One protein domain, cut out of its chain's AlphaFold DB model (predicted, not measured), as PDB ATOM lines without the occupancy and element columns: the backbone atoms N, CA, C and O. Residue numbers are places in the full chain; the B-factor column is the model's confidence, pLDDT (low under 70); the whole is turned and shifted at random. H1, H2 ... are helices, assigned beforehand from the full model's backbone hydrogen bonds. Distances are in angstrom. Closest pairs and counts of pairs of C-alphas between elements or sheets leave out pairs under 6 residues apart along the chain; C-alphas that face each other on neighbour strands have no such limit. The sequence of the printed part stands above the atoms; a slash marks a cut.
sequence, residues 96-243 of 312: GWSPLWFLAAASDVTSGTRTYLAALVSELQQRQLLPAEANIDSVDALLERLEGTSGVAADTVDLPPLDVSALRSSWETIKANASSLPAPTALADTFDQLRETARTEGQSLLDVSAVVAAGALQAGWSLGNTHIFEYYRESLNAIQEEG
ATOM      1  N   GLY A  96     188.547 109.755 230.767       66.50
ATOM      2  CA  GLY A  96     189.864 110.406 230.797       66.50
ATOM      3  C   GLY A  96     190.934 109.730 229.951       66.50
ATOM      4  O   GLY A  96     192.029 110.261 229.799       66.50
ATOM      5  N   TRP A  97     190.614 108.589 229.357       74.06
ATOM      6  CA  TRP A  97     191.528 107.802 228.548       74.06
ATOM      7  C   TRP A  97     190.853 107.249 227.295       74.06
ATOM      8  O   TRP A  97     191.256 106.227 226.744       74.06
ATOM      9  N   SER A  98     189.783 107.910 226.867       86.25
ATOM     10  CA  SER A  98     189.057 107.539 225.665       86.25
ATOM     11  C   SER A  98     189.607 108.290 224.445       86.25
ATOM     12  O   SER A  98     190.037 109.440 224.598       86.25
ATOM     13  N   PRO A  99     189.601 107.694 223.234       93.06
ATOM     14  CA  PRO A  99     190.015 108.372 222.007       93.06
ATOM     15  C   PRO A  99     189.404 109.768 221.841       93.06
ATOM     16  O   PRO A  99     190.117 110.719 221.539       93.06
ATOM     17  N   LEU A 100     188.102 109.919 222.099       93.94
ATOM     18  CA  LEU A 100     187.393 111.191 221.947       93.94
ATOM     19  C   LEU A 100     187.889 112.269 222.928       93.94
ATOM     20  O   LEU A 100     188.083 113.416 222.525       93.94
ATOM     21  N   TRP A 101     188.149 111.903 224.190       92.12
ATOM     22  CA  TRP A 101     188.772 112.802 225.171       92.12
ATOM     23  C   TRP A 101     190.197 113.177 224.769       92.12
ATOM     24  O   TRP A 101     190.539 114.357 224.762       92.12
ATOM     25  N   PHE A 102     191.011 112.187 224.394       91.94
ATOM     26  CA  PHE A 102     192.391 112.418 223.978       91.94
ATOM     27  C   PHE A 102     192.464 113.361 222.775       91.94
ATOM     28  O   PHE A 102     193.274 114.279 222.776       91.94
ATOM     29  N   LEU A 103     191.600 113.178 221.772       94.56
ATOM     30  CA  LEU A 103     191.517 114.056 220.605       94.56
ATOM     31  C   LEU A 103     191.153 115.491 221.006       94.56
ATOM     32  O   LEU A 103     191.828 116.430 220.580       94.56
ATOM     33  N   ALA A 104     190.126 115.667 221.847       94.81
ATOM     34  CA  ALA A 104     189.730 116.979 222.360       94.81
ATOM     35  C   ALA A 104     190.882 117.669 223.108       94.81
ATOM     36  O   ALA A 104     191.229 118.800 222.779       94.81
ATOM     37  N   ALA A 105     191.525 116.959 224.034       92.50
ATOM     38  CA  ALA A 105     192.652 117.456 224.811       92.50
ATOM     39  C   ALA A 105     193.890 117.762 223.958       92.50
ATOM     40  O   ALA A 105     194.432 118.863 224.022       92.50
ATOM     41  N   ALA A 106     194.330 116.834 223.110       92.44
ATOM     42  CA  ALA A 106     195.501 117.035 222.262       92.44
ATOM     43  C   ALA A 106     195.320 118.227 221.304       92.44
ATOM     44  O   ALA A 106     196.256 119.001 221.083       92.44
ATOM     45  N   SER A 107     194.113 118.409 220.761       93.19
ATOM     46  CA  SER A 107     193.806 119.551 219.896       93.19
ATOM     47  C   SER A 107     193.758 120.869 220.669       93.19
ATOM     48  O   SER A 107     194.257 121.873 220.172       93.19
ATOM     49  N   ASP A 108     193.243 120.877 221.900       93.56
ATOM     50  CA  ASP A 108     193.215 122.081 222.742       93.56
ATOM     51  C   ASP A 108     194.640 122.563 223.085       93.56
ATOM     52  O   ASP A 108     194.974 123.726 222.852       93.56
ATOM     53  N   VAL A 109     195.538 121.650 223.496       92.31
ATOM     54  CA  VAL A 109     196.958 121.969 223.769       92.31
ATOM     55  C   VAL A 109     197.669 122.535 222.545       92.31
ATOM     56  O   VAL A 109     198.448 123.482 222.646       92.31
ATOM     57  N   THR A 110     197.421 121.952 221.374       88.81
ATOM     58  CA  THR A 110     198.096 122.348 220.131       88.81
ATOM     59  C   THR A 110     197.455 123.566 219.462       88.81
ATOM     60  O   THR A 110     197.872 123.940 218.365       88.81
ATOM     61  N   SER A 111     196.472 124.214 220.110       82.88
ATOM     62  CA  SER A 111     195.661 125.293 219.519       82.88
ATOM     63  C   SER A 111     195.039 124.889 218.171       82.88
ATOM     64  O   SER A 111     194.937 125.689 217.241       82.88
ATOM     65  N   GLY A 112     194.674 123.613 218.061       79.94
ATOM     66  CA  GLY A 112     194.089 122.987 216.890       79.94
ATOM     67  C   GLY A 112     192.593 123.263 216.737       79.94
ATOM     68  O   GLY A 112     192.035 124.250 217.218       79.94
ATOM     69  N   THR A 113     191.914 122.376 216.012       86.12
ATOM     70  CA  THR A 113     190.475 122.497 215.757       86.12
ATOM     71  C   THR A 113     189.651 122.256 217.023       86.12
ATOM     72  O   THR A 113     189.929 121.350 217.809       86.12
ATOM     73  N   ARG A 114     188.558 123.004 217.185       91.00
ATOM     74  CA  ARG A 114     187.583 122.788 218.271       91.00
ATOM     75  C   ARG A 114     186.590 121.660 217.982       91.00
ATOM     76  O   ARG A 114     185.732 121.369 218.807       91.00
ATOM     77  N   THR A 115     186.699 121.021 216.817       94.50
ATOM     78  CA  THR A 115     185.745 120.002 216.351       94.50
ATOM     79  C   THR A 115     185.636 118.823 217.318       94.50
ATOM     80  O   THR A 115     184.532 118.375 217.611       94.50
ATOM     81  N   TYR A 116     186.760 118.349 217.860       95.25
ATOM     82  CA  TYR A 116     186.766 117.182 218.749       95.25
ATOM     83  C   TYR A 116     186.176 117.508 220.125       95.25
ATOM     84  O   TYR A 116     185.391 116.727 220.657       95.25
ATOM     85  N   LEU A 117     186.488 118.693 220.664       95.19
ATOM     86  CA  LEU A 117     185.879 119.184 221.899       95.19
ATOM     87  C   LEU A 117     184.366 119.360 221.731       95.19
ATOM     88  O   LEU A 117     183.606 118.901 222.576       95.19
ATOM     89  N   ALA A 118     183.916 119.949 220.620       94.94
ATOM     90  CA  ALA A 118     182.492 120.101 220.331       94.94
ATOM     91  C   ALA A 118     181.770 118.744 220.229       94.94
ATOM     92  O   ALA A 118     180.670 118.592 220.759       94.94
ATOM     93  N   ALA A 119     182.398 117.746 219.599       95.31
ATOM     94  CA  ALA A 119     181.862 116.389 219.534       95.31
ATOM     95  C   ALA A 119     181.744 115.750 220.930       95.31
ATOM     96  O   ALA A 119     180.694 115.202 221.262       95.31
ATOM     97  N   LEU A 120     182.777 115.880 221.772       93.44
ATOM     98  CA  LEU A 120     182.743 115.399 223.155       93.44
ATOM     99  C   LEU A 120     181.646 116.087 223.980       93.44
ATOM    100  O   LEU A 120     180.874 115.415 224.658       93.44
ATOM    101  N   VAL A 121     181.554 117.416 223.913       93.06
ATOM    102  CA  VAL A 121     180.532 118.195 224.629       93.06
ATOM    103  C   VAL A 121     179.132 117.761 224.199       93.06
ATOM    104  O   VAL A 121     178.290 117.514 225.059       93.06
ATOM    105  N   SER A 122     178.901 117.580 222.895       92.81
ATOM    106  CA  SER A 122     177.626 117.086 222.365       92.81
ATOM    107  C   SER A 122     177.257 115.709 222.931       92.81
ATOM    108  O   SER A 122     176.128 115.512 223.372       92.81
ATOM    109  N   GLU A 123     178.192 114.755 222.959       89.06
ATOM    110  CA  GLU A 123     177.956 113.421 223.535       89.06
ATOM    111  C   GLU A 123     177.624 113.490 225.038       89.06
ATOM    112  O   GLU A 123     176.690 112.838 225.511       89.06
ATOM    113  N   LEU A 124     178.336 114.330 225.799       86.69
ATOM    114  CA  LEU A 124     178.079 114.531 227.229       86.69
ATOM    115  C   LEU A 124     176.719 115.206 227.490       86.69
ATOM    116  O   LEU A 124     176.025 114.848 228.445       86.69
ATOM    117  N   GLN A 125     176.303 116.147 226.640       86.38
ATOM    118  CA  GLN A 125     174.987 116.791 226.714       86.38
ATOM    119  C   GLN A 125     173.847 115.821 226.397       86.38
ATOM    120  O   GLN A 125     172.840 115.804 227.104       86.38
ATOM    121  N   GLN A 126     174.008 114.971 225.378       84.56
ATOM    122  CA  GLN A 126     173.021 113.940 225.028       84.56
ATOM    123  C   GLN A 126     172.779 112.962 226.184       84.56
ATOM    124  O   GLN A 126     171.655 112.503 226.382       84.56
ATOM    125  N   ARG A 127     173.813 112.704 226.991       76.81
ATOM    126  CA  ARG A 127     173.740 111.876 228.205       76.81
ATOM    127  C   ARG A 127     173.341 112.642 229.463       76.81
ATOM    128  O   ARG A 127     173.380 112.074 230.547       76.81
ATOM    129  N   GLN A 128     172.968 113.915 229.330       78.06
ATOM    130  CA  GLN A 128     172.564 114.789 230.437       78.06
ATOM    131  C   GLN A 128     173.654 114.977 231.509       78.06
ATOM    132  O   GLN A 128     173.367 115.412 232.622       78.06
ATOM    133  N   LEU A 129     174.918 114.700 231.168       77.75
ATOM    134  CA  LEU A 129     176.075 114.960 232.031       77.75
ATOM    135  C   LEU A 129     176.492 116.430 231.996       77.75
ATOM    136  O   LEU A 129     177.111 116.935 232.930       77.75
ATOM    137  N   LEU A 130     176.134 117.117 230.916       81.44
ATOM    138  CA  LEU A 130     176.248 118.557 230.777       81.44
ATOM    139  C   LEU A 130     174.875 119.150 230.438       81.44
ATOM    140  O   LEU A 130     174.100 118.531 229.707       81.44
ATOM    141  N   PRO A 131     174.567 120.368 230.914       81.75
ATOM    142  CA  PRO A 131     173.390 121.091 230.450       81.75
ATOM    143  C   PRO A 131     173.458 121.346 228.938       81.75
ATOM    144  O   PRO A 131     174.518 121.696 228.416       81.75
ATOM    145  N   ALA A 132     172.312 121.253 228.258       80.38
ATOM    146  CA  ALA A 132     172.202 121.443 226.807       80.38
ATOM    147  C   ALA A 132     172.718 122.812 226.319       80.38
ATOM    148  O   ALA A 132     173.270 122.915 225.232       80.38
ATOM    149  N   GLU A 133     172.593 123.848 227.150       78.62
ATOM    150  CA  GLU A 133     172.999 125.224 226.827       78.62
ATOM    151  C   GLU A 133     174.412 125.571 227.339       78.62
ATOM    152  O   GLU A 133     174.817 126.735 227.340       78.62
ATOM    153  N   ALA A 134     175.162 124.589 227.857       79.12
ATOM    154  CA  ALA A 134     176.510 124.828 228.358       79.12
ATOM    155  C   ALA A 134     177.451 125.168 227.193       79.12
ATOM    156  O   ALA A 134     177.788 124.307 226.384       79.12
ATOM    157  N   ASN A 135     177.893 126.423 227.130       82.81
ATOM    158  CA  ASN A 135     178.928 126.839 226.194       82.81
ATOM    159  C   ASN A 135     180.305 126.490 226.774       82.81
ATOM    160  O   ASN A 135     180.720 127.086 227.767       82.81
ATOM    161  N   ILE A 136     180.972 125.508 226.171       91.06
ATOM    162  CA  ILE A 136     182.277 124.994 226.589       91.06
ATOM    163  C   ILE A 136     183.249 125.168 225.427       91.06
ATOM    164  O   ILE A 136     183.081 124.560 224.370       91.06
ATOM    165  N   ASP A 137     184.253 126.019 225.615       89.00
ATOM    166  CA  ASP A 137     185.171 126.460 224.564       89.00
ATOM    167  C   ASP A 137     186.634 126.045 224.784       89.00
ATOM    168  O   ASP A 137     187.449 126.250 223.881       89.00
ATOM    169  N   SER A 138     186.941 125.428 225.927       92.94
ATOM    170  CA  SER A 138     188.233 124.818 226.250       92.94
ATOM    171  C   SER A 138     188.069 123.568 227.118       92.94
ATOM    172  O   SER A 138     187.010 123.325 227.712       92.94
ATOM    173  N   VAL A 139     189.134 122.774 227.218       94.06
ATOM    174  CA  VAL A 139     189.161 121.602 228.105       94.06
ATOM    175  C   VAL A 139     189.151 122.012 229.576       94.06
ATOM    176  O   VAL A 139     188.469 121.375 230.377       94.06
ATOM    177  N   ASP A 140     189.826 123.101 229.942       93.12
ATOM    178  CA  ASP A 140     189.772 123.628 231.309       93.12
ATOM    179  C   ASP A 140     188.338 124.048 231.689       93.12
ATOM    180  O   ASP A 140     187.849 123.655 232.749       93.12
ATOM    181  N   ALA A 141     187.612 124.733 230.792       92.81
ATOM    182  CA  ALA A 141     186.208 125.097 231.010       92.81
ATOM    183  C   ALA A 141     185.296 123.862 231.131       92.81
ATOM    184  O   ALA A 141     184.368 123.846 231.945       92.81
ATOM    185  N   LEU A 142     185.568 122.806 230.353       92.62
ATOM    186  CA  LEU A 142     184.867 121.526 230.470       92.62
ATOM    187  C   LEU A 142     185.067 120.913 231.861       92.62
ATOM    188  O   LEU A 142     184.092 120.534 232.509       92.62
ATOM    189  N   LEU A 143     186.316 120.831 232.327       90.94
ATOM    190  CA  LEU A 143     186.663 120.260 233.630       90.94
ATOM    191  C   LEU A 143     186.030 121.046 234.781       90.94
ATOM    192  O   LEU A 143     185.428 120.442 235.667       90.94
ATOM    193  N   GLU A 144     186.103 122.378 234.745       89.00
ATOM    194  CA  GLU A 144     185.445 123.247 235.727       89.00
ATOM    195  C   GLU A 144     183.929 123.033 235.747       89.00
ATOM    196  O   GLU A 144     183.312 122.956 236.815       89.00
ATOM    197  N   ARG A 145     183.310 122.889 234.567       88.00
ATOM    198  CA  ARG A 145     181.870 122.646 234.481       88.00
ATOM    199  C   ARG A 145     181.490 121.300 235.080       88.00
ATOM    200  O   ARG A 145     180.523 121.252 235.838       88.00
ATOM    201  N   LEU A 146     182.239 120.245 234.757       83.19
ATOM    202  CA  LEU A 146     182.013 118.893 235.270       83.19
ATOM    203  C   LEU A 146     182.195 118.821 236.794       83.19
ATOM    204  O   LEU A 146     181.405 118.172 237.487       83.19
ATOM    205  N   GLU A 147     183.187 119.531 237.331       78.88
ATOM    206  CA  GLU A 147     183.413 119.663 238.775       78.88
ATOM    207  C   GLU A 147     182.219 120.353 239.458       78.88
ATOM    208  O   GLU A 147     181.695 119.857 240.458       78.88
ATOM    209  N   GLY A 148     181.701 121.430 238.857       70.88
ATOM    210  CA  GLY A 148     180.524 122.152 239.348       70.88
ATOM    211  C   GLY A 148     179.200 121.376 239.256       70.88
ATOM    212  O   GLY A 148     178.321 121.571 240.095       70.88
ATOM    213  N   THR A 149     179.033 120.482 238.273       63.25
ATOM    214  CA  THR A 149     177.824 119.643 238.122       63.25
ATOM    215  C   THR A 149     177.824 118.403 239.018       63.25
ATOM    216  O   THR A 149     176.755 117.904 239.374       63.25
ATOM    217  N   SER A 150     179.000 117.932 239.448       53.75
ATOM    218  CA  SER A 150     179.143 116.753 240.318       53.75
ATOM    219  C   SER A 150     178.514 116.946 241.708       53.75
ATOM    220  O   SER A 150     178.122 115.974 242.348       53.75
ATOM    221  N   GLY A 151     178.318 118.196 242.147       47.75
ATOM    222  CA  GLY A 151     177.591 118.520 243.381       47.75
ATOM    223  C   GLY A 151     176.073 118.282 243.329       47.75
ATOM    224  O   GLY A 151     175.432 118.314 244.374       47.75
ATOM    225  N   VAL A 152     175.491 118.042 242.144       43.47
ATOM    226  CA  VAL A 152     174.031 117.905 241.932       43.47
ATOM    227  C   VAL A 152     173.629 116.491 241.471       43.47
ATOM    228  O   VAL A 152     172.467 116.114 241.571       43.47
ATOM    229  N   ALA A 153     174.580 115.665 241.021       44.16
ATOM    230  CA  ALA A 153     174.317 114.345 240.432       44.16
ATOM    231  C   ALA A 153     174.235 113.173 241.437       44.16
ATOM    232  O   ALA A 153     174.080 112.025 241.024       44.16
ATOM    233  N   ALA A 154     174.308 113.436 242.748       39.47
ATOM    234  CA  ALA A 154     174.280 112.394 243.784       39.47
ATOM    235  C   ALA A 154     172.948 111.611 243.871       39.47
ATOM    236  O   ALA A 154     172.909 110.554 244.495       39.47
ATOM    237  N   ASP A 155     171.881 112.095 243.224       42.66
ATOM    238  CA  ASP A 155     170.543 111.486 243.265       42.66
ATOM    239  C   ASP A 155     170.253 110.501 242.113       42.66
ATOM    240  O   ASP A 155     169.200 109.857 242.106       42.66
ATOM    241  N   THR A 156     171.165 110.324 241.146       46.03
ATOM    242  CA  THR A 156     170.932 109.397 240.021       46.03
ATOM    243  C   THR A 156     171.528 108.025 240.326       46.03
ATOM    244  O   THR A 156     172.676 107.733 240.015       46.03
ATOM    245  N   VAL A 157     170.715 107.173 240.953       46.78
ATOM    246  CA  VAL A 157     171.081 105.845 241.491       46.78
ATOM    247  C   VAL A 157     171.657 104.866 240.445       46.78
ATOM    248  O   VAL A 157     172.291 103.885 240.826       46.78
ATOM    249  N   ASP A 158     171.475 105.117 239.145       47.12
ATOM    250  CA  ASP A 158     171.793 104.157 238.078       47.12
ATOM    251  C   ASP A 158     173.088 104.436 237.280       47.12
ATOM    252  O   ASP A 158     173.441 103.613 236.436       47.12
ATOM    253  N   LEU A 159     173.822 105.530 237.532       46.41
ATOM    254  CA  LEU A 159     175.037 105.885 236.773       46.41
ATOM    255  C   LEU A 159     176.272 105.989 237.688       46.41
ATOM    256  O   LEU A 159     176.210 106.681 238.707       46.41
ATOM    257  N   PRO A 160     177.409 105.344 237.353       48.34
ATOM    258  CA  PRO A 160     178.650 105.566 238.085       48.34
ATOM    259  C   PRO A 160     179.116 107.024 237.906       48.34
ATOM    260  O   PRO A 160     179.007 107.567 236.803       48.34
ATOM    261  N   PRO A 161     179.629 107.678 238.966       54.47
ATOM    262  CA  PRO A 161     180.042 109.074 238.888       54.47
ATOM    263  C   PRO A 161     181.240 109.248 237.948       54.47
ATOM    264  O   PRO A 161     182.121 108.391 237.871       54.47
ATOM    265  N   LEU A 162     181.285 110.389 237.262       66.88
ATOM    266  CA  LEU A 162     182.444 110.813 236.480       66.88
ATOM    267  C   LEU A 162     183.636 111.074 237.404       66.88
ATOM    268  O   LEU A 162     183.519 111.837 238.365       66.88
ATOM    269  N   ASP A 163     184.799 110.516 237.078       72.94
ATOM    270  CA  ASP A 163     186.040 110.836 237.784       72.94
ATOM    271  C   ASP A 163     186.712 112.069 237.159       72.94
ATOM    272  O   ASP A 163     187.589 111.986 236.294       72.94
ATOM    273  N   VAL A 164     186.277 113.250 237.605       81.44
ATOM    274  CA  VAL A 164     186.842 114.535 237.159       81.44
ATOM    275  C   VAL A 164     188.317 114.668 237.558       81.44
ATOM    276  O   VAL A 164     189.095 115.314 236.855       81.44
ATOM    277  N   SER A 165     188.742 114.019 238.647       77.56
ATOM    278  CA  SER A 165     190.138 114.049 239.093       77.56
ATOM    279  C   SER A 165     191.053 113.269 238.144       77.56
ATOM    280  O   SER A 165     192.125 113.760 237.780       77.56
ATOM    281  N   ALA A 166     190.595 112.114 237.651       75.44
ATOM    282  CA  ALA A 166     191.288 111.344 236.626       75.44
ATOM    283  C   ALA A 166     191.347 112.099 235.289       75.44
ATOM    284  O   ALA A 166     192.402 112.141 234.656       75.44
ATOM    285  N   LEU A 167     190.253 112.761 234.888       83.50
ATOM    286  CA  LEU A 167     190.229 113.632 233.705       83.50
ATOM    287  C   LEU A 167     191.258 114.768 233.823       83.50
ATOM    288  O   LEU A 167     192.026 115.007 232.892       83.50
ATOM    289  N   ARG A 168     191.343 115.420 234.990       87.06
ATOM    290  CA  ARG A 168     192.339 116.466 235.260       87.06
ATOM    291  C   ARG A 168     193.768 115.915 235.216       87.06
ATOM    292  O   ARG A 168     194.638 116.532 234.613       87.06
ATOM    293  N   SER A 169     194.014 114.738 235.788       83.81
ATOM    294  CA  SER A 169     195.327 114.080 235.727       83.81
ATOM    295  C   SER A 169     195.748 113.741 234.289       83.81
ATOM    296  O   SER A 169     196.889 113.999 233.895       83.81
ATOM    297  N   SER A 170     194.814 113.229 233.480       83.75
ATOM    298  CA  SER A 170     195.018 112.979 232.048       83.75
ATOM    299  C   SER A 170     195.320 114.274 231.286       83.75
ATOM    300  O   SER A 170     196.279 114.333 230.517       83.75
ATOM    301  N   TRP A 171     194.587 115.354 231.570       91.00
ATOM    302  CA  TRP A 171     194.829 116.672 230.980       91.00
ATOM    303  C   TRP A 171     196.239 117.205 231.263       91.00
ATOM    304  O   TRP A 171     196.959 117.585 230.336       91.00
ATOM    305  N   GLU A 172     196.675 117.181 232.525       89.75
ATOM    306  CA  GLU A 172     198.037 117.590 232.898       89.75
ATOM    307  C   GLU A 172     199.101 116.726 232.211       89.75
ATOM    308  O   GLU A 172     200.127 117.230 231.755       89.75
ATOM    309  N   THR A 173     198.834 115.426 232.071       85.75
ATOM    310  CA  THR A 173     199.720 114.482 231.383       85.75
ATOM    311  C   THR A 173     199.861 114.813 229.894       85.75
ATOM    312  O   THR A 173     200.972 114.766 229.358       85.75
ATOM    313  N   ILE A 174     198.770 115.194 229.224       88.06
ATOM    314  CA  ILE A 174     198.774 115.622 227.817       88.06
ATOM    315  C   ILE A 174     199.530 116.947 227.663       88.06
ATOM    316  O   ILE A 174     200.413 117.040 226.808       88.06
ATOM    317  N   LYS A 175     199.279 117.940 228.531       90.81
ATOM    318  CA  LYS A 175     200.013 119.221 228.535       90.81
ATOM    319  C   LYS A 175     201.516 119.028 228.725       90.81
ATOM    320  O   LYS A 175     202.311 119.597 227.978       90.81
ATOM    321  N   ALA A 176     201.918 118.195 229.684       89.75
ATOM    322  CA  ALA A 176     203.325 117.916 229.966       89.75
ATOM    323  C   ALA A 176     204.054 117.237 228.791       89.75
ATOM    324  O   ALA A 176     205.273 117.356 228.673       89.75
ATOM    325  N   ASN A 177     203.321 116.551 227.911       86.69
ATOM    326  CA  ASN A 177     203.864 115.813 226.770       86.69
ATOM    327  C   ASN A 177     203.449 116.416 225.420       86.69
ATOM    328  O   ASN A 177     203.471 115.720 224.405       86.69
ATOM    329  N   ALA A 178     203.119 117.712 225.388       89.69
ATOM    330  CA  ALA A 178     202.653 118.417 224.194       89.69
ATOM    331  C   ALA A 178     203.567 118.230 222.967       89.69
ATOM    332  O   ALA A 178     203.093 118.097 221.843       89.69
ATOM    333  N   SER A 179     204.885 118.177 223.182       88.81
ATOM    334  CA  SER A 179     205.890 117.990 222.126       88.81
ATOM    335  C   SER A 179     205.885 116.598 221.490       88.81
ATOM    336  O   SER A 179     206.461 116.422 220.419       88.81
ATOM    337  N   SER A 180     205.268 115.614 222.146       86.81
ATOM    338  CA  SER A 180     205.173 114.223 221.688       86.81
ATOM    339  C   SER A 180     203.789 113.882 221.133       86.81
ATOM    340  O   SER A 180     203.516 112.717 220.847       86.81
ATOM    341  N   LEU A 181     202.897 114.873 221.010       89.25
ATOM    342  CA  LEU A 181     201.560 114.651 220.479       89.25
ATOM    343  C   LEU A 181     201.599 114.322 218.978       89.25
ATOM    344  O   LEU A 181     202.459 114.834 218.254       89.25
ATOM    345  N   PRO A 182     200.655 113.495 218.489       90.38
ATOM    346  CA  PRO A 182     200.514 113.230 217.064       90.38
ATOM    347  C   PRO A 182     200.298 114.515 216.262       90.38
ATOM    348  O   PRO A 182     199.714 115.487 216.747       90.38
ATOM    349  N   ALA A 183     200.720 114.498 214.997       91.88
ATOM    350  CA  ALA A 183     200.458 115.604 214.085       91.88
ATOM    351  C   ALA A 183     198.940 115.842 213.920       91.88
ATOM    352  O   ALA A 183     198.167 114.880 213.959       91.88
ATOM    353  N   PRO A 184     198.494 117.084 213.647       92.44
ATOM    354  CA  PRO A 184     197.071 117.396 213.488       92.44
ATOM    355  C   PRO A 184     196.339 116.530 212.452       92.44
ATOM    356  O   PRO A 184     195.171 116.206 212.649       92.44
ATOM    357  N   THR A 185     197.023 116.119 211.378       93.88
ATOM    358  CA  THR A 185     196.471 115.205 210.367       93.88
ATOM    359  C   THR A 185     196.196 113.822 210.942       93.88
ATOM    360  O   THR A 185     195.123 113.287 210.719       93.88
ATOM    361  N   ALA A 186     197.100 113.286 211.765       93.62
ATOM    362  CA  ALA A 186     196.887 112.000 212.420       93.62
ATOM    363  C   ALA A 186     195.700 112.062 213.398       93.62
ATOM    364  O   ALA A 186     194.903 111.132 213.451       93.62
ATOM    365  N   LEU A 187     195.541 113.168 214.138       94.19
ATOM    366  CA  LEU A 187     194.363 113.370 214.994       94.19
ATOM    367  C   LEU A 187     193.065 113.388 214.167       94.19
ATOM    368  O   LEU A 187     192.077 112.783 214.579       94.19
ATOM    369  N   ALA A 188     193.074 114.052 213.007       95.69
ATOM    370  CA  ALA A 188     191.926 114.098 212.104       95.69
ATOM    371  C   ALA A 188     191.592 112.714 211.530       95.69
ATOM    372  O   ALA A 188     190.439 112.300 211.612       95.69
ATOM    373  N   ASP A 189     192.597 111.974 211.057       96.19
ATOM    374  CA  ASP A 189     192.430 110.618 210.526       96.19
ATOM    375  C   ASP A 189     191.812 109.684 211.581       96.19
ATOM    376  O   ASP A 189     190.847 108.974 211.304       96.19
ATOM    377  N   THR A 190     192.312 109.725 212.823       96.12
ATOM    378  CA  THR A 190     191.759 108.933 213.935       96.12
ATOM    379  C   THR A 190     190.331 109.359 214.287       96.12
ATOM    380  O   THR A 190     189.496 108.512 214.605       96.12
ATOM    381  N   PHE A 191     190.016 110.656 214.234       97.56
ATOM    382  CA  PHE A 191     188.658 111.137 214.489       97.56
ATOM    383  C   PHE A 191     187.674 110.700 213.400       97.56
ATOM    384  O   PHE A 191     186.567 110.258 213.716       97.56
ATOM    385  N   ASP A 192     188.066 110.781 212.131       97.81
ATOM    386  CA  ASP A 192     187.243 110.312 211.017       97.81
ATOM    387  C   ASP A 192     187.048 108.795 211.074       97.81
ATOM    388  O   ASP A 192     185.933 108.312 210.863       97.81
ATOM    389  N   GLN A 193     188.082 108.051 211.473       97.81
ATOM    390  CA  GLN A 193     187.966 106.621 211.719       97.81
ATOM    391  C   GLN A 193     186.978 106.309 212.850       97.81
ATOM    392  O   GLN A 193     186.101 105.466 212.677       97.81
ATOM    393  N   LEU A 194     187.066 107.017 213.982       97.56
ATOM    394  CA  LEU A 194     186.126 106.868 215.097       97.56
ATOM    395  C   LEU A 194     184.683 107.149 214.655       97.56
ATOM    396  O   LEU A 194     183.770 106.411 215.027       97.56
ATOM    397  N   ARG A 195     184.471 108.191 213.841       98.06
ATOM    398  CA  ARG A 195     183.153 108.535 213.291       98.06
ATOM    399  C   ARG A 195     182.608 107.458 212.369       98.06
ATOM    400  O   ARG A 195     181.430 107.124 212.485       98.06
ATOM    401  N   GLU A 196     183.431 106.922 211.474       97.88
ATOM    402  CA  GLU A 196     182.985 105.863 210.569       97.88
ATOM    403  C   GLU A 196     182.703 104.563 211.323       97.88
ATOM    404  O   GLU A 196     181.688 103.920 211.055       97.88
ATOM    405  N   THR A 197     183.524 104.216 212.318       95.31
ATOM    406  CA  THR A 197     183.271 103.069 213.197       95.31
ATOM    407  C   THR A 197     181.949 103.234 213.947       95.31
ATOM    408  O   THR A 197     181.097 102.355 213.880       95.31
ATOM    409  N   ALA A 198     181.715 104.380 214.593       92.56
ATOM    410  CA  ALA A 198     180.457 104.654 215.294       92.56
ATOM    411  C   ALA A 198     179.239 104.579 214.360       92.56
ATOM    412  O   ALA A 198     178.223 103.973 214.702       92.56
ATOM    413  N   ARG A 199     179.359 105.125 213.143       96.00
ATOM    414  CA  ARG A 199     178.308 105.060 212.120       96.00
ATOM    415  C   ARG A 199     178.021 103.625 211.674       96.00
ATOM    416  O   ARG A 199     176.856 103.265 211.538       96.00
ATOM    417  N   THR A 200     179.067 102.836 211.442       92.75
ATOM    418  CA  THR A 200     178.972 101.442 210.977       92.75
ATOM    419  C   THR A 200     178.346 100.542 212.039       92.75
ATOM    420  O   THR A 200     177.458  99.754 211.731       92.75
ATOM    421  N   GLU A 201     178.739 100.727 213.298       88.06
ATOM    422  CA  GLU A 201     178.253  99.951 214.448       88.06
ATOM    423  C   GLU A 201     176.898 100.453 214.988       88.06
ATOM    424  O   GLU A 201     176.309  99.855 215.893       88.06
ATOM    425  N   GLY A 202     176.391 101.574 214.458       87.19
ATOM    426  CA  GLY A 202     175.159 102.209 214.925       87.19
ATOM    427  C   GLY A 202     175.228 102.672 216.384       87.19
ATOM    428  O   GLY A 202     174.211 102.647 217.075       87.19
ATOM    429  N   GLN A 203     176.417 103.054 216.857       85.38
ATOM    430  CA  GLN A 203     176.685 103.484 218.233       85.38
ATOM    431  C   GLN A 203     177.064 104.968 218.300       85.38
ATOM    432  O   GLN A 203     177.362 105.598 217.284       85.38
ATOM    433  N   SER A 204     177.070 105.535 219.509       87.75
ATOM    434  CA  SER A 204     177.563 106.897 219.735       87.75
ATOM    435  C   SER A 204     179.098 106.945 219.705       87.75
ATOM    436  O   SER A 204     179.767 105.928 219.928       87.75
ATOM    437  N   LEU A 205     179.684 108.124 219.451       91.75
ATOM    438  CA  LEU A 205     181.148 108.275 219.475       91.75
ATOM    439  C   LEU A 205     181.696 107.931 220.857       91.75
ATOM    440  O   LEU A 205     182.770 107.344 220.977       91.75
ATOM    441  N   LEU A 206     180.946 108.291 221.896       86.50
ATOM    442  CA  LEU A 206     181.326 108.070 223.278       86.50
ATOM    443  C   LEU A 206     181.302 106.587 223.660       86.50
ATOM    444  O   LEU A 206     182.186 106.164 224.398       86.50
ATOM    445  N   ASP A 207     180.373 105.789 223.123       81.88
ATOM    446  CA  ASP A 207     180.327 104.338 223.366       81.88
ATOM    447  C   ASP A 207     181.496 103.602 222.714       81.88
ATOM    448  O   ASP A 207     182.196 102.840 223.384       81.88
ATOM    449  N   VAL A 208     181.768 103.874 221.434       88.75
ATOM    450  CA  VAL A 208     182.931 103.285 220.747       88.75
ATOM    451  C   VAL A 208     184.223 103.703 221.448       88.75
ATOM    452  O   VAL A 208     185.080 102.871 221.741       88.75
ATOM    453  N   SER A 209     184.340 104.988 221.786       88.88
ATOM    454  CA  SER A 209     185.488 105.544 222.503       88.88
ATOM    455  C   SER A 209     185.669 104.896 223.886       88.88
ATOM    456  O   SER A 209     186.792 104.582 224.276       88.88
ATOM    457  N   ALA A 210     184.584 104.633 224.619       81.31
ATOM    458  CA  ALA A 210     184.626 103.953 225.914       81.31
ATOM    459  C   ALA A 210     185.103 102.496 225.805       81.31
ATOM    460  O   ALA A 210     185.930 102.063 226.607       81.31
ATOM    461  N   VAL A 211     184.635 101.752 224.800       80.25
ATOM    462  CA  VAL A 211     185.078 100.368 224.560       80.25
ATOM    463  C   VAL A 211     186.571 100.318 224.218       80.25
ATOM    464  O   VAL A 211     187.305  99.502 224.776       80.25
ATOM    465  N   VAL A 212     187.046 101.230 223.364       86.69
ATOM    466  CA  VAL A 212     188.478 101.346 223.044       86.69
ATOM    467  C   VAL A 212     189.295 101.701 224.294       86.69
ATOM    468  O   VAL A 212     190.338 101.101 224.540       86.69
ATOM    469  N   ALA A 213     188.810 102.621 225.133       80.12
ATOM    470  CA  ALA A 213     189.464 102.985 226.392       80.12
ATOM    471  C   ALA A 213     189.589 101.797 227.362       80.12
ATOM    472  O   ALA A 213     190.620 101.623 228.014       80.12
ATOM    473  N   ALA A 214     188.552 100.959 227.446       74.31
ATOM    474  CA  ALA A 214     188.560  99.753 228.272       74.31
ATOM    475  C   ALA A 214     189.599  98.729 227.790       74.31
ATOM    476  O   ALA A 214     190.275  98.098 228.601       74.31
ATOM    477  N   GLY A 215     189.788  98.603 226.477       74.44
ATOM    478  CA  GLY A 215     190.880  97.806 225.928       74.44
ATOM    479  C   GLY A 215     192.266  98.393 226.238       74.44
ATOM    480  O   GLY A 215     193.197  97.654 226.558       74.44
ATOM    481  N   ALA A 216     192.414  99.720 226.210       75.56
ATOM    482  CA  ALA A 216     193.686 100.378 226.513       75.56
ATOM    483  C   ALA A 216     194.109 100.156 227.979       75.56
ATOM    484  O   ALA A 216     195.278  99.878 228.254       75.56
ATOM    485  N   LEU A 217     193.142 100.179 228.905       68.44
ATOM    486  CA  LEU A 217     193.317  99.743 230.297       68.44
ATOM    487  C   LEU A 217     193.870  98.309 230.385       68.44
ATOM    488  O   LEU A 217     194.775  98.044 231.180       68.44
ATOM    489  N   GLN A 218     193.346  97.391 229.565       63.19
ATOM    490  CA  GLN A 218     193.722  95.971 229.537       63.19
ATOM    491  C   GLN A 218     195.135  95.730 229.015       63.19
ATOM    492  O   GLN A 218     195.838  94.860 229.532       63.19
ATOM    493  N   ALA A 219     195.572  96.520 228.036       62.97
ATOM    494  CA  ALA A 219     196.928  96.453 227.502       62.97
ATOM    495  C   ALA A 219     198.006  96.879 228.524       62.97
ATOM    496  O   ALA A 219     199.193  96.684 228.273       62.97
ATOM    497  N   GLY A 220     197.603  97.400 229.692       56.06
ATOM    498  CA  GLY A 220     198.492  97.769 230.784       56.06
ATOM    499  C   GLY A 220     199.229  99.068 230.481       56.06
ATOM    500  O   GLY A 220     200.316  99.060 229.905       56.06
ATOM    501  N   TRP A 221     198.674 100.193 230.940       58.38
ATOM    502  CA  TRP A 221     199.227 101.554 230.805       58.38
ATOM    503  C   TRP A 221     200.613 101.806 231.446       58.38
ATOM    504  O   TRP A 221     200.982 102.945 231.714       58.38
ATOM    505  N   SER A 222     201.451 100.783 231.628       45.34
ATOM    506  CA  SER A 222     202.892 100.967 231.835       45.34
ATOM    507  C   SER A 222     203.655 101.317 230.549       45.34
ATOM    508  O   SER A 222     204.839 101.643 230.614       45.34
ATOM    509  N   LEU A 223     203.017 101.275 229.377       42.38
ATOM    510  CA  LEU A 223     203.563 101.856 228.150       42.38
ATOM    511  C   LEU A 223     203.161 103.331 228.125       42.38
ATOM    512  O   LEU A 223     202.019 103.657 227.815       42.38
ATOM    513  N   GLY A 224     204.085 104.209 228.522       49.78
ATOM    514  CA  GLY A 224     203.860 105.654 228.600       49.78
ATOM    515  C   GLY A 224     203.259 106.267 227.326       49.78
ATOM    516  O   GLY A 224     203.208 105.625 226.277       49.78
ATOM    517  N   ASN A 225     202.842 107.534 227.442       53.34
ATOM    518  CA  ASN A 225     202.133 108.380 226.460       53.34
ATOM    519  C   ASN A 225     202.433 108.178 224.960       53.34
ATOM    520  O   ASN A 225     201.613 108.541 224.125       53.34
ATOM    521  N   THR A 226     203.582 107.619 224.595       55.22
ATOM    522  CA  THR A 226     204.012 107.380 223.218       55.22
ATOM    523  C   THR A 226     203.175 106.338 222.459       55.22
ATOM    524  O   THR A 226     203.114 106.428 221.239       55.22
ATOM    525  N   HIS A 227     202.509 105.379 223.120       71.44
ATOM    526  CA  HIS A 227     201.844 104.267 222.404       71.44
ATOM    527  C   HIS A 227     200.313 104.260 222.481       71.44
ATOM    528  O   HIS A 227     199.672 103.514 221.747       71.44
ATOM    529  N   ILE A 228     199.703 105.101 223.323       80.75
ATOM    530  CA  ILE A 228     198.242 105.095 223.497       80.75
ATOM    531  C   ILE A 228     197.504 105.493 222.212       80.75
ATOM    532  O   ILE A 228     196.458 104.940 221.887       80.75
ATOM    533  N   PHE A 229     198.085 106.416 221.445       87.12
ATOM    534  CA  PHE A 229     197.510 106.847 220.180       87.12
ATOM    535  C   PHE A 229     197.536 105.737 219.124       87.12
ATOM    536  O   PHE A 229     196.561 105.573 218.396       87.12
ATOM    537  N   GLU A 230     198.616 104.953 219.069       87.00
ATOM    538  CA  GLU A 230     198.695 103.806 218.162       87.00
ATOM    539  C   GLU A 230     197.681 102.735 218.562       87.00
ATOM    540  O   GLU A 230     196.919 102.267 217.721       87.00
ATOM    541  N   TYR A 231     197.560 102.462 219.864       86.88
ATOM    542  CA  TYR A 231     196.543 101.555 220.387       86.88
ATOM    543  C   TYR A 231     195.123 101.957 219.960       86.88
ATOM    544  O   TYR A 231     194.319 101.100 219.591       86.88
ATOM    545  N   TYR A 232     194.791 103.254 219.980       90.69
ATOM    546  CA  TYR A 232     193.480 103.723 219.523       90.69
ATOM    547  C   TYR A 232     193.238 103.404 218.048       90.69
ATOM    548  O   TYR A 232     192.155 102.937 217.701       90.69
ATOM    549  N   ARG A 233     194.235 103.620 217.188       92.62
ATOM    550  CA  ARG A 233     194.131 103.334 215.751       92.62
ATOM    551  C   ARG A 233     194.005 101.839 215.484       92.62
ATOM    552  O   ARG A 233     193.113 101.424 214.751       92.62
ATOM    553  N   GLU A 234     194.849 101.033 216.121       91.94
ATOM    554  CA  GLU A 234     194.793  99.571 216.040       91.94
ATOM    555  C   GLU A 234     193.443  99.032 216.526       91.94
ATOM    556  O   GLU A 234     192.858  98.161 215.888       91.94
ATOM    557  N   SER A 235     192.901  99.591 217.608       91.62
ATOM    558  CA  SER A 235     191.599  99.185 218.141       91.62
ATOM    559  C   SER A 235     190.450  99.558 217.213       91.62
ATOM    560  O   SER A 235     189.547  98.755 217.010       91.62
ATOM    561  N   LEU A 236     190.477 100.756 216.622       95.44
ATOM    562  CA  LEU A 236     189.461 101.166 215.654       95.44
ATOM    563  C   LEU A 236     189.521 100.328 214.372       95.44
ATOM    564  O   LEU A 236     188.465  99.978 213.850       95.44
ATOM    565  N   ASN A 237     190.721  99.954 213.909       95.81
ATOM    566  CA  ASN A 237     190.896  98.981 212.824       95.81
ATOM    567  C   ASN A 237     190.300  97.622 213.207       95.81
ATOM    568  O   ASN A 237     189.482  97.086 212.468       95.81
ATOM    569  N   ALA A 238     190.646  97.097 214.386       91.75
ATOM    570  CA  ALA A 238     190.135  95.814 214.856       91.75
ATOM    571  C   ALA A 238     188.602  95.813 214.937       91.75
ATOM    572  O   ALA A 238     187.974  94.880 214.454       91.75
ATOM    573  N   ILE A 239     187.986  96.881 215.459       89.75
ATOM    574  CA  ILE A 239     186.523  97.013 215.505       89.75
ATOM    575  C   ILE A 239     185.918  96.999 214.095       89.75
ATOM    576  O   ILE A 239     184.886  96.372 213.894       89.75
ATOM    577  N   GLN A 240     186.543  97.648 213.111       92.56
ATOM    578  CA  GLN A 240     186.054  97.609 211.727       92.56
ATOM    579  C   GLN A 240     186.178  96.217 211.088       92.56
ATOM    580  O   GLN A 240     185.385  95.881 210.210       92.56
ATOM    581  N   GLU A 241     187.158  95.414 211.508       94.88
ATOM    582  CA  GLU A 241     187.393  94.064 210.989       94.88
ATOM    583  C   GLU A 241     186.508  92.998 211.653       94.88
ATOM    584  O   GLU A 241     185.972  92.131 210.960       94.88
ATOM    585  N   GLU A 242     186.354  93.043 212.980       91.06
ATOM    586  CA  GLU A 242     185.685  91.994 213.766       91.06
ATOM    587  C   GLU A 242     184.332  92.419 214.372       91.06
ATOM    588  O   GLU A 242     183.566  91.570 214.829       91.06
ATOM    589  N   GLY A 243     184.002  93.713 214.336       84.88
ATOM    590  CA  GLY A 243     182.806  94.305 214.939       84.88
ATOM    591  C   GLY A 243     183.004  94.725 216.400       84.88
ATOM    592  O   GLY A 243     183.804  94.149 217.145       84.88
TER     593      GLY A 243
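AT A GLANCE: This is residues 96 to 243 of the 312 residues of an uncharacterized protein of Herpetosiphon geysericola (UniProt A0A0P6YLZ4). Begin with H1, the core helix: H5, H6 and H7 make a group on one side of it, with H6 crossing H5 and H7, while H2 and the helical hairpin of H3 and H4 pack on it elsewhere. Residues 154 to 160, in the link from H3 to H4, stick out from the body. You will find 148 residues printed, with seven named helices, H1 to H7 in chain order, and no named strand; the class is all helix. The whole is compact, with a radius of gyration of the C-alphas of 14.9 A and spans of 39 by 34 by 29 A.

IN THESE COORDINATES: Find C-alpha 99 at (190.015, 108.372, 222.007); from there H1 runs to residue 109. Next come H2, residues 115 to 126, and H3, residues 139 to 149. Look then for H4, residues 164 to 176, 18.3 A from first to last C-alpha. H5, residues 184 to 201, is the longest at 25.7 A, and begins at C-alpha 184 (197.071, 117.396, 213.488). H6, residues 205 to 218, measures 20.3 A. H7, residues 228 to 242, measures 20.6 A and ends at C-alpha 242 (185.685, 91.994, 213.766).

HOW THE PARTS SIT: Start at H1, the hub, which touches five other helices. H2 touches it with residues 115 to 120 alone, at a steep tilt of 49 degrees; the closest C-alphas, of Ala 104 and Leu 117, are 4.5 A apart. H4 touches H1 with residues 171 to 175 alone, closest at the C-alphas of Val 109 and Lys 175, 6.3 A. H3 and H4 form a helical hairpin at a shallow tilt of 12 degrees, opposite ways; their closest C-alphas, of Glu 147 and Val 164, are 6.4 A apart. H3 only just touches H1, with 3 pairs of C-alphas within 8 A, the closest being Ala 105 and Val 139 at 6.3 A. Now look at H1, H5 and H7, a bundle, three helices at shallow tilts to each other. H5 touches H1 with residues 184 to 191 alone, closest at the C-alphas of Leu 103 and Leu 187, 6.3 A, at 25 degrees, opposite ways. H5 touches H7 with residues 190 to 197 alone, closest at the C-alphas of Thr 197 and Gln 240, 6.3 A, at 30 degrees, the same way. H6 is about perpendicular to H1 at 84 degrees; the closest C-alphas, of Pro 99 and Ser 209, are 5.4 A apart. H3 and H7 are among the pairs that are apart. In H1 to H7, every O i to N i+4 pair is within hydrogen-bond range.

THE WHOLE: The C-alphas farthest apart, of Asp 155 and Thr 185, are 42.1 A from each other. The printed part has no cut. The links from H2 to H3 and from H3 to H4 are long. Look in the B-factor column for pLDDT under 70 at residue 96, residues 149 to 162 and residues 217 to 226.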